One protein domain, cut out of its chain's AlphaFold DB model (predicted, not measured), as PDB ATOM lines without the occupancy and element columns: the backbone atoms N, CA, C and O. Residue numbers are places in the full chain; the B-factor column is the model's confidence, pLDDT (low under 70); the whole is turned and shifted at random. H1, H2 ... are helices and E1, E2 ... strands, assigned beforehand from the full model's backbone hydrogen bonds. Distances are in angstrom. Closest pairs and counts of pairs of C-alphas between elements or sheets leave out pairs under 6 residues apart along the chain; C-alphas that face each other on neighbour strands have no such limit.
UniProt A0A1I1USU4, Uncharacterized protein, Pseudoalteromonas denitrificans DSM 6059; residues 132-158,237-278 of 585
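AT A GLANCE: This is residues 132 to 158 and 237 to 278 of the 585 residues of an uncharacterized protein of Pseudoalteromonas denitrificans DSM 6059 (UniProt A0A1I1USU4). One long helix, H1, runs along most of an elongated shape, with the small E1-E2 hairpin beside its beginning and the short helices H2, H3 and H4 beside its length. The printed part has 69 residues, mostly helix, in the order H1 H2 E1 E2 H3 H4. It is only just compact, close to loose, with a radius of gyration of the C-alphas of 12.8 A and spans of 39 by 21 by 19 A.

HOW THE PARTS SIT: H1, residues 132 to 153, touches H3, residues 264 to 267, with residues 137 to 144 alone; the closest C-alphas, of Ile 144 and Phe 267, are 7.1 A apart. H2, residues 237 to 246, is near H1. E1, residues 249 to 251, and E2, residues 257 to 259, form an antiparallel hairpin, with N 250 and O 258 within hydrogen-bond range at 2.8 A. H4, residues 271 to 276, is close to H1 but not clearly touching, the closest C-alphas, of Ile 148 and Ile 273, being 8.0 A apart. In H1, H2 and H4 every O i to N i+4 pair is within hydrogen-bond range; H3 is too short for one.

IN THESE COORDINATES: H1 begins at C-alpha 132 (-22.464, -35.246, 28.996) and is 31.5 A long; H2 is 14.3 A. H4 ends at C-alpha 276 (-41.922, -9.955, 32.234).

THE WHOLE: Residues 159 to 236 are not printed, and C-alphas 158 and 237 are 10.0 A apart across the cut. Residues 276 to 278 have pLDDT under 70.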
ATOM      1  N   LYS A 132     -21.009 -35.119  28.805       75.88
ATOM      2  CA  LYS A 132     -22.464 -35.246  28.996       75.88
ATOM      3  C   LYS A 132     -23.103 -33.921  29.393       75.88
ATOM      4  O   LYS A 132     -24.135 -33.546  28.839       75.88
ATOM      5  N   VAL A 133     -22.500 -33.225  30.355       75.38
ATOM      6  CA  VAL A 133     -23.001 -31.941  30.863       75.38
ATOM      7  C   VAL A 133     -22.956 -30.874  29.772       75.38
ATOM      8  O   VAL A 133     -23.948 -30.173  29.580       75.38
ATOM      9  N   VAL A 134     -21.860 -30.785  29.012       79.19
ATOM     10  CA  VAL A 134     -21.720 -29.829  27.900       79.19
ATOM     11  C   VAL A 134     -22.770 -30.078  26.813       79.19
ATOM     12  O   VAL A 134     -23.434 -29.138  26.362       79.19
ATOM     13  N   MET A 135     -22.979 -31.338  26.418       81.69
ATOM     14  CA  MET A 135     -24.013 -31.692  25.440       81.69
ATOM     15  C   MET A 135     -25.417 -31.374  25.951       81.69
ATOM     16  O   MET A 135     -26.221 -30.781  25.228       81.69
ATOM     17  N   LEU A 136     -25.710 -31.733  27.202       84.12
ATOM     18  CA  LEU A 136     -26.997 -31.444  27.819       84.12
ATOM     19  C   LEU A 136     -27.250 -29.932  27.873       84.12
ATOM     20  O   LEU A 136     -28.322 -29.485  27.474       84.12
ATOM     21  N   LYS A 137     -26.261 -29.138  28.299       83.62
ATOM     22  CA  LYS A 137     -26.356 -27.672  28.320       83.62
ATOM     23  C   LYS A 137     -26.637 -27.109  26.930       83.62
ATOM     24  O   LYS A 137     -27.530 -26.283  26.787       83.62
ATOM     25  N   THR A 138     -25.937 -27.597  25.910       84.81
ATOM     26  CA  THR A 138     -26.150 -27.169  24.519       84.81
ATOM     27  C   THR A 138     -27.586 -27.446  24.059       84.81
ATOM     28  O   THR A 138     -28.225 -26.589  23.451       84.81
ATOM     29  N   GLN A 139     -28.139 -28.619  24.388       88.88
ATOM     30  CA  GLN A 139     -29.538 -28.947  24.077       88.88
ATOM     31  C   GLN A 139     -30.523 -28.043  24.823       88.88
ATOM     32  O   GLN A 139     -31.516 -27.603  24.246       88.88
ATOM     33  N   VAL A 140     -30.240 -27.739  26.089       87.69
ATOM     34  CA  VAL A 140     -31.050 -26.824  26.902       87.69
ATOM     35  C   VAL A 140     -31.033 -25.414  26.312       87.69
ATOM     36  O   VAL A 140     -32.096 -24.818  26.164       87.69
ATOM     37  N   ASP A 141     -29.870 -24.913  25.896       86.50
ATOM     38  CA  ASP A 141     -29.732 -23.593  25.271       86.50
ATOM     39  C   ASP A 141     -30.490 -23.485  23.951       86.50
ATOM     40  O   ASP A 141     -31.177 -22.489  23.709       86.50
ATOM     41  N   ASN A 142     -30.411 -24.521  23.116       89.94
ATOM     42  CA  ASN A 142     -31.159 -24.581  21.864       89.94
ATOM     43  C   ASN A 142     -32.672 -24.588  22.118       89.94
ATOM     44  O   ASN A 142     -33.409 -23.854  21.453       89.94
ATOM     45  N   ASN A 143     -33.130 -25.366  23.104       89.31
ATOM     46  CA  ASN A 143     -34.537 -25.394  23.493       89.31
ATOM     47  C   ASN A 143     -34.994 -24.025  24.009       89.31
ATOM     48  O   ASN A 143     -35.983 -23.505  23.509       89.31
ATOM     49  N   ILE A 144     -34.245 -23.393  24.920       87.94
ATOM     50  CA  ILE A 144     -34.566 -22.052  25.434       87.94
ATOM     51  C   ILE A 144     -34.626 -21.027  24.301       87.94
ATOM     52  O   ILE A 144     -35.578 -20.256  24.221       87.94
ATOM     53  N   THR A 145     -33.636 -21.026  23.407       89.94
ATOM     54  CA  THR A 145     -33.585 -20.093  22.272       89.94
ATOM     55  C   THR A 145     -34.807 -20.256  21.370       89.94
ATOM     56  O   THR A 145     -35.401 -19.264  20.950       89.94
ATOM     57  N   THR A 146     -35.220 -21.502  21.124       89.31
ATOM     58  CA  THR A 146     -36.424 -21.820  20.347       89.31
ATOM     59  C   THR A 146     -37.688 -21.349  21.067       89.31
ATOM     60  O   THR A 146     -38.496 -20.649  20.472       89.31
ATOM     61  N   THR A 147     -37.829 -21.628  22.368       85.94
ATOM     62  CA  THR A 147     -38.964 -21.161  23.178       85.94
ATOM     63  C   THR A 147     -39.090 -19.634  23.159       85.94
ATOM     64  O   THR A 147     -40.191 -19.107  23.021       85.94
ATOM     65  N   ILE A 148     -37.973 -18.910  23.267       86.62
ATOM     66  CA  ILE A 148     -37.951 -17.442  23.196       86.62
ATOM     67  C   ILE A 148     -38.383 -16.956  21.808       86.62
ATOM     68  O   ILE A 148     -39.173 -16.017  21.703       86.62
ATOM     69  N   ALA A 149     -37.889 -17.587  20.740       88.62
ATOM     70  CA  ALA A 149     -38.298 -17.259  19.378       88.62
ATOM     71  C   ALA A 149     -39.807 -17.474  19.176       88.62
ATOM     72  O   ALA A 149     -40.476 -16.576  18.670       88.62
ATOM     73  N   ASP A 150     -40.351 -18.594  19.660       83.75
ATOM     74  CA  ASP A 150     -41.778 -18.925  19.580       83.75
ATOM     75  C   ASP A 150     -42.655 -17.914  20.330       83.75
ATOM     76  O   ASP A 150     -43.714 -17.516  19.835       83.75
ATOM     77  N   ILE A 151     -42.227 -17.501  21.528       81.50
ATOM     78  CA  ILE A 151     -42.883 -16.459  22.329       81.50
ATOM     79  C   ILE A 151     -42.970 -15.152  21.536       81.50
ATOM     80  O   ILE A 151     -44.045 -14.550  21.441       81.50
ATOM     81  N   ASN A 152     -41.845 -14.740  20.948       84.94
ATOM     82  CA  ASN A 152     -41.736 -13.497  20.194       84.94
ATOM     83  C   ASN A 152     -42.556 -13.546  18.896       84.94
ATOM     84  O   ASN A 152     -43.266 -12.589  18.591       84.94
ATOM     85  N   GLU A 153     -42.504 -14.655  18.151       85.81
ATOM     86  CA  GLU A 153     -43.268 -14.847  16.911       85.81
ATOM     87  C   GLU A 153     -44.782 -14.813  17.163       85.81
ATOM     88  O   GLU A 153     -45.535 -14.226  16.386       85.81
ATOM     89  N   GLN A 154     -45.234 -15.394  18.277       81.12
ATOM     90  CA  GLN A 154     -46.647 -15.405  18.664       81.12
ATOM     91  C   GLN A 154     -47.111 -14.100  19.328       81.12
ATOM     92  O   GLN A 154     -48.307 -13.946  19.583       81.12
ATOM     93  N   GLY A 155     -46.197 -13.164  19.606       80.12
ATOM     94  CA  GLY A 155     -46.511 -11.892  20.257       80.12
ATOM     95  C   GLY A 155     -47.096 -12.056  21.661       80.12
ATOM     96  O   GLY A 155     -47.964 -11.275  22.051       80.12
ATOM     97  N   ILE A 156     -46.670 -13.088  22.401       78.75
ATOM     98  CA  ILE A 156     -47.138 -13.333  23.772       78.75
ATOM     99  C   ILE A 156     -46.530 -12.263  24.684       78.75
ATOM    100  O   ILE A 156     -45.323 -12.243  24.902       78.75
ATOM    101  N   ASN A 157     -47.373 -11.387  25.227       77.00
ATOM    102  CA  ASN A 157     -46.982 -10.362  26.190       77.00
ATOM    103  C   ASN A 157     -48.083 -10.213  27.248       77.00
ATOM    104  O   ASN A 157     -49.185  -9.770  26.928       77.00
ATOM    105  N   CYS A 158     -47.776 -10.563  28.498       73.38
ATOM    106  CA  CYS A 158     -48.716 -10.468  29.617       73.38
ATOM    107  C   CYS A 158     -48.581  -9.147  30.418       73.38
ATOM    108  O   CYS A 158     -49.241  -8.992  31.443       73.38
ATOM    109  N   ILE A 237     -48.691 -20.295  30.244       80.00
ATOM    110  CA  ILE A 237     -47.303 -20.333  29.769       80.00
ATOM    111  C   ILE A 237     -46.349 -20.906  30.822       80.00
ATOM    112  O   ILE A 237     -45.547 -21.780  30.490       80.00
ATOM    113  N   GLY A 238     -46.481 -20.504  32.092       80.06
ATOM    114  CA  GLY A 238     -45.731 -21.099  33.199       80.06
ATOM    115  C   GLY A 238     -46.000 -22.597  33.305       80.06
ATOM    116  O   GLY A 238     -45.068 -23.394  33.412       80.06
ATOM    117  N   ASP A 239     -47.262 -23.007  33.161       84.00
ATOM    118  CA  ASP A 239     -47.646 -24.412  33.173       84.00
ATOM    119  C   ASP A 239     -46.938 -25.222  32.079       84.00
ATOM    120  O   ASP A 239     -46.351 -26.276  32.366       84.00
ATOM    121  N   LYS A 240     -46.943 -24.692  30.851       84.44
ATOM    122  CA  LYS A 240     -46.275 -25.289  29.694       84.44
ATOM    123  C   LYS A 240     -44.766 -25.413  29.916       84.44
ATOM    124  O   LYS A 240     -44.245 -26.519  29.802       84.44
ATOM    125  N   VAL A 241     -44.085 -24.330  30.304       82.38
ATOM    126  CA  VAL A 241     -42.628 -24.323  30.563       82.38
ATOM    127  C   VAL A 241     -42.261 -25.364  31.616       82.38
ATOM    128  O   VAL A 241     -41.369 -26.188  31.427       82.38
ATOM    129  N   LEU A 242     -43.004 -25.387  32.716       84.06
ATOM    130  CA  LEU A 242     -42.819 -26.355  33.785       84.06
ATOM    131  C   LEU A 242     -43.011 -27.806  33.290       84.06
ATOM    132  O   LEU A 242     -42.387 -28.720  33.824       84.06
ATOM    133  N   SER A 243     -43.890 -28.038  32.306       87.00
ATOM    134  CA  SER A 243     -44.169 -29.378  31.763       87.00
ATOM    135  C   SER A 243     -43.041 -29.834  30.842       87.00
ATOM    136  O   SER A 243     -42.629 -30.991  30.878       87.00
ATOM    137  N   GLU A 244     -42.485 -28.908  30.065       86.94
ATOM    138  CA  GLU A 244     -41.311 -29.147  29.225       86.94
ATOM    139  C   GLU A 244     -40.065 -29.453  30.068       86.94
ATOM    140  O   GLU A 244     -39.321 -30.373  29.736       86.94
ATOM    141  N   ILE A 245     -39.870 -28.763  31.199       86.25
ATOM    142  CA  ILE A 245     -38.780 -29.048  32.152       86.25
ATOM    143  C   ILE A 245     -38.930 -30.452  32.761       86.25
ATOM    144  O   ILE A 245     -37.975 -31.239  32.768       86.25
ATOM    145  N   ASP A 246     -40.126 -30.802  33.243       87.00
ATOM    146  CA  ASP A 246     -40.391 -32.124  33.827       87.00
ATOM    147  C   ASP A 246     -40.165 -33.242  32.800       87.00
ATOM    148  O   ASP A 246     -39.575 -34.272  33.124       87.00
ATOM    149  N   ASN A 247     -40.539 -33.015  31.542       88.69
ATOM    150  CA  ASN A 247     -40.411 -33.998  30.467       88.69
ATOM    151  C   ASN A 247     -39.102 -33.897  29.672       88.69
ATOM    152  O   ASN A 247     -38.937 -34.623  28.689       88.69
ATOM    153  N   PHE A 248     -38.164 -33.033  30.079       90.00
ATOM    154  CA  PHE A 248     -36.913 -32.838  29.351       90.00
ATOM    155  C   PHE A 248     -36.123 -34.150  29.249       90.00
ATOM    156  O   PHE A 248     -35.857 -34.827  30.255       90.00
ATOM    157  N   LYS A 249     -35.707 -34.481  28.023       91.12
ATOM    158  CA  LYS A 249     -34.876 -35.645  27.708       91.12
ATOM    159  C   LYS A 249     -33.535 -35.204  27.142       91.12
ATOM    160  O   LYS A 249     -33.481 -34.402  26.217       91.12
ATOM    161  N   PHE A 250     -32.469 -35.770  27.688       87.69
ATOM    162  CA  PHE A 250     -31.139 -35.721  27.107       87.69
ATOM    163  C   PHE A 250     -31.064 -36.686  25.928       87.69
ATOM    164  O   PHE A 250     -31.451 -37.844  26.080       87.69
ATOM    165  N   THR A 251     -30.547 -36.220  24.794       88.75
ATOM    166  CA  THR A 251     -30.211 -37.076  23.649       88.75
ATOM    167  C   THR A 251     -28.694 -37.267  23.593       88.75
ATOM    168  O   THR A 251     -27.972 -36.276  23.547       88.75
ATOM    169  N   ASP A 252     -28.192 -38.499  23.642       82.06
ATOM    170  CA  ASP A 252     -26.749 -38.762  23.519       82.06
ATOM    171  C   ASP A 252     -26.260 -38.696  22.056       82.06
ATOM    172  O   ASP A 252     -27.038 -38.444  21.131       82.06
ATOM    173  N   GLU A 253     -24.959 -38.908  21.827       80.19
ATOM    174  CA  GLU A 253     -24.367 -38.895  20.478       80.19
ATOM    175  C   GLU A 253     -24.921 -40.019  19.570       80.19
ATOM    176  O   GLU A 253     -24.778 -39.952  18.350       80.19
ATOM    177  N   GLN A 254     -25.574 -41.037  20.140       76.94
ATOM    178  CA  GLN A 254     -26.160 -42.185  19.436       76.94
ATOM    179  C   GLN A 254     -27.635 -41.933  19.094       76.94
ATOM    180  O   GLN A 254     -28.272 -42.766  18.450       76.94
ATOM    181  N   GLY A 255     -28.197 -40.804  19.532       84.19
ATOM    182  CA  GLY A 255     -29.612 -40.491  19.377       84.19
ATOM    183  C   GLY A 255     -30.514 -41.149  20.426       84.19
ATOM    184  O   GLY A 255     -31.738 -41.035  20.319       84.19
ATOM    185  N   ASN A 256     -29.962 -41.812  21.449       85.00
ATOM    186  CA  ASN A 256     -30.770 -42.370  22.528       85.00
ATOM    187  C   ASN A 256     -31.257 -41.253  23.444       85.00
ATOM    188  O   ASN A 256     -30.508 -40.346  23.806       85.00
ATOM    189  N   GLN A 257     -32.512 -41.353  23.879       89.50
ATOM    190  CA  GLN A 257     -33.120 -40.371  24.768       89.50
ATOM    191  C   GLN A 257     -33.282 -40.907  26.185       89.50
ATOM    192  O   GLN A 257     -33.841 -41.981  26.388       89.50
ATOM    193  N   SER A 258     -32.872 -40.114  27.174       87.56
ATOM    194  CA  SER A 258     -33.036 -40.422  28.599       87.56
ATOM    195  C   SER A 258     -33.576 -39.214  29.371       87.56
ATOM    196  O   SER A 258     -33.200 -38.086  29.053       87.56
ATOM    197  N   PRO A 259     -34.433 -39.396  30.395       89.62
ATOM    198  CA  PRO A 259     -34.847 -38.304  31.275       89.62
ATOM    199  C   PRO A 259     -33.641 -37.584  31.891       89.62
ATOM    200  O   PRO A 259     -32.680 -38.229  32.309       89.62
ATOM    201  N   ALA A 260     -33.694 -36.253  31.976       87.12
ATOM    202  CA  ALA A 260     -32.612 -35.467  32.567       87.12
ATOM    203  C   ALA A 260     -33.115 -34.477  33.621       87.12
ATOM    204  O   ALA A 260     -34.229 -33.948  33.543       87.12
ATOM    205  N   PHE A 261     -32.271 -34.233  34.622       86.88
ATOM    206  CA  PHE A 261     -32.388 -33.072  35.496       86.88
ATOM    207  C   PHE A 261     -31.707 -31.879  34.822       86.88
ATOM    208  O   PHE A 261     -30.611 -32.022  34.280       86.88
ATOM    209  N   VAL A 262     -32.349 -30.714  34.861       81.19
ATOM    210  CA  VAL A 262     -31.827 -29.489  34.253       81.19
ATOM    211  C   VAL A 262     -31.787 -28.387  35.305       81.19
ATOM    212  O   VAL A 262     -32.830 -28.014  35.849       81.19
ATOM    213  N   SER A 263     -30.588 -27.862  35.578       79.81
ATOM    214  CA  SER A 263     -30.398 -26.788  36.560       79.81
ATOM    215  C   SER A 263     -31.195 -25.541  36.173       79.81
ATOM    216  O   SER A 263     -31.319 -25.199  34.995       79.81
ATOM    217  N   ALA A 264     -31.722 -24.837  37.175       76.62
ATOM    218  CA  ALA A 264     -32.410 -23.572  36.971       76.62
ATOM    219  C   ALA A 264     -31.477 -22.466  36.484       76.62
ATOM    220  O   ALA A 264     -31.907 -21.629  35.686       76.62
ATOM    221  N   SER A 265     -30.196 -22.526  36.854       74.06
ATOM    222  CA  SER A 265     -29.164 -21.607  36.360       74.06
ATOM    223  C   SER A 265     -29.039 -21.603  34.829       74.06
ATOM    224  O   SER A 265     -28.712 -20.579  34.234       74.06
ATOM    225  N   TRP A 266     -29.367 -22.714  34.161       79.25
ATOM    226  CA  TRP A 266     -29.269 -22.819  32.703       79.25
ATOM    227  C   TRP A 266     -30.407 -22.114  31.969       79.25
ATOM    228  O   TRP A 266     -30.298 -21.878  30.772       79.25
ATOM    229  N   PHE A 267     -31.459 -21.711  32.682       77.94
ATOM    230  CA  PHE A 267     -32.593 -20.974  32.129       77.94
ATOM    231  C   PHE A 267     -32.454 -19.458  32.290       77.94
ATOM    232  O   PHE A 267     -33.429 -18.733  32.122       77.94
ATOM    233  N   ASN A 268     -31.254 -18.952  32.590       74.19
ATOM    234  CA  ASN A 268     -31.049 -17.529  32.858       74.19
ATOM    235  C   ASN A 268     -31.481 -16.618  31.692       74.19
ATOM    236  O   ASN A 268     -31.966 -15.522  31.934       74.19
ATOM    237  N   LEU A 269     -31.372 -17.075  30.439       78.81
ATOM    238  CA  LEU A 269     -31.862 -16.319  29.274       78.81
ATOM    239  C   LEU A 269     -33.392 -16.233  29.211       78.81
ATOM    240  O   LEU A 269     -33.933 -15.259  28.695       78.81
ATOM    241  N   LEU A 270     -34.086 -17.238  29.745       78.88
ATOM    242  CA  LEU A 270     -35.544 -17.269  29.820       78.88
ATOM    243  C   LEU A 270     -36.065 -16.467  31.027       78.88
ATOM    244  O   LEU A 270     -37.207 -16.017  31.011       78.88
ATOM    245  N   ALA A 271     -35.231 -16.253  32.055       76.31
ATOM    246  CA  ALA A 271     -35.622 -15.602  33.307       76.31
ATOM    247  C   ALA A 271     -36.243 -14.206  33.124       76.31
ATOM    248  O   ALA A 271     -37.317 -13.986  33.682       76.31
ATOM    249  N   PRO A 272     -35.651 -13.272  32.346       76.06
ATOM    250  CA  PRO A 272     -36.223 -11.941  32.166       76.06
ATOM    251  C   PRO A 272     -37.587 -11.989  31.479       76.06
ATOM    252  O   PRO A 272     -38.502 -11.317  31.924       76.06
ATOM    253  N   ILE A 273     -37.742 -12.839  30.461       76.44
ATOM    254  CA  ILE A 273     -38.990 -12.977  29.698       76.44
ATOM    255  C   ILE A 273     -40.092 -13.564  30.577       76.44
ATOM    256  O   ILE A 273     -41.209 -13.061  30.594       76.44
ATOM    257  N   MET A 274     -39.768 -14.600  31.353       75.38
ATOM    258  CA  MET A 274     -40.727 -15.199  32.282       75.38
ATOM    259  C   MET A 274     -41.125 -14.220  33.377       75.38
ATOM    260  O   MET A 274     -42.303 -14.144  33.686       75.38
ATOM    261  N   LYS A 275     -40.172 -13.437  33.898       71.69
ATOM    262  CA  LYS A 275     -40.443 -12.346  34.841       71.69
ATOM    263  C   LYS A 275     -41.281 -11.230  34.211       71.69
ATOM    264  O   LYS A 275     -42.056 -10.582  34.897       71.69
ATOM    265  N   GLU A 276     -41.113 -10.956  32.922       67.38
ATOM    266  CA  GLU A 276     -41.922  -9.955  32.234       67.38
ATOM    267  C   GLU A 276     -43.365 -10.433  32.050       67.38
ATOM    268  O   GLU A 276     -44.291  -9.666  32.276       67.38
ATOM    269  N   MET A 277     -43.581 -11.706  31.725       66.06
ATOM    270  CA  MET A 277     -44.914 -12.324  31.602       66.06
ATOM    271  C   MET A 277     -45.658 -12.500  32.929       66.06
ATOM    272  O   MET A 277     -46.789 -12.981  32.965       66.06
ATOM    273  N   ASP A 278     -44.997 -12.106  33.995       60.16
ATOM    274  CA  ASP A 278     -45.332 -12.322  35.375       60.16
ATOM    275  C   ASP A 278     -45.513 -10.928  35.999       60.16
ATOM    276  O   ASP A 278     -44.622 -10.323  36.598       60.16
TER     277      ASP A 278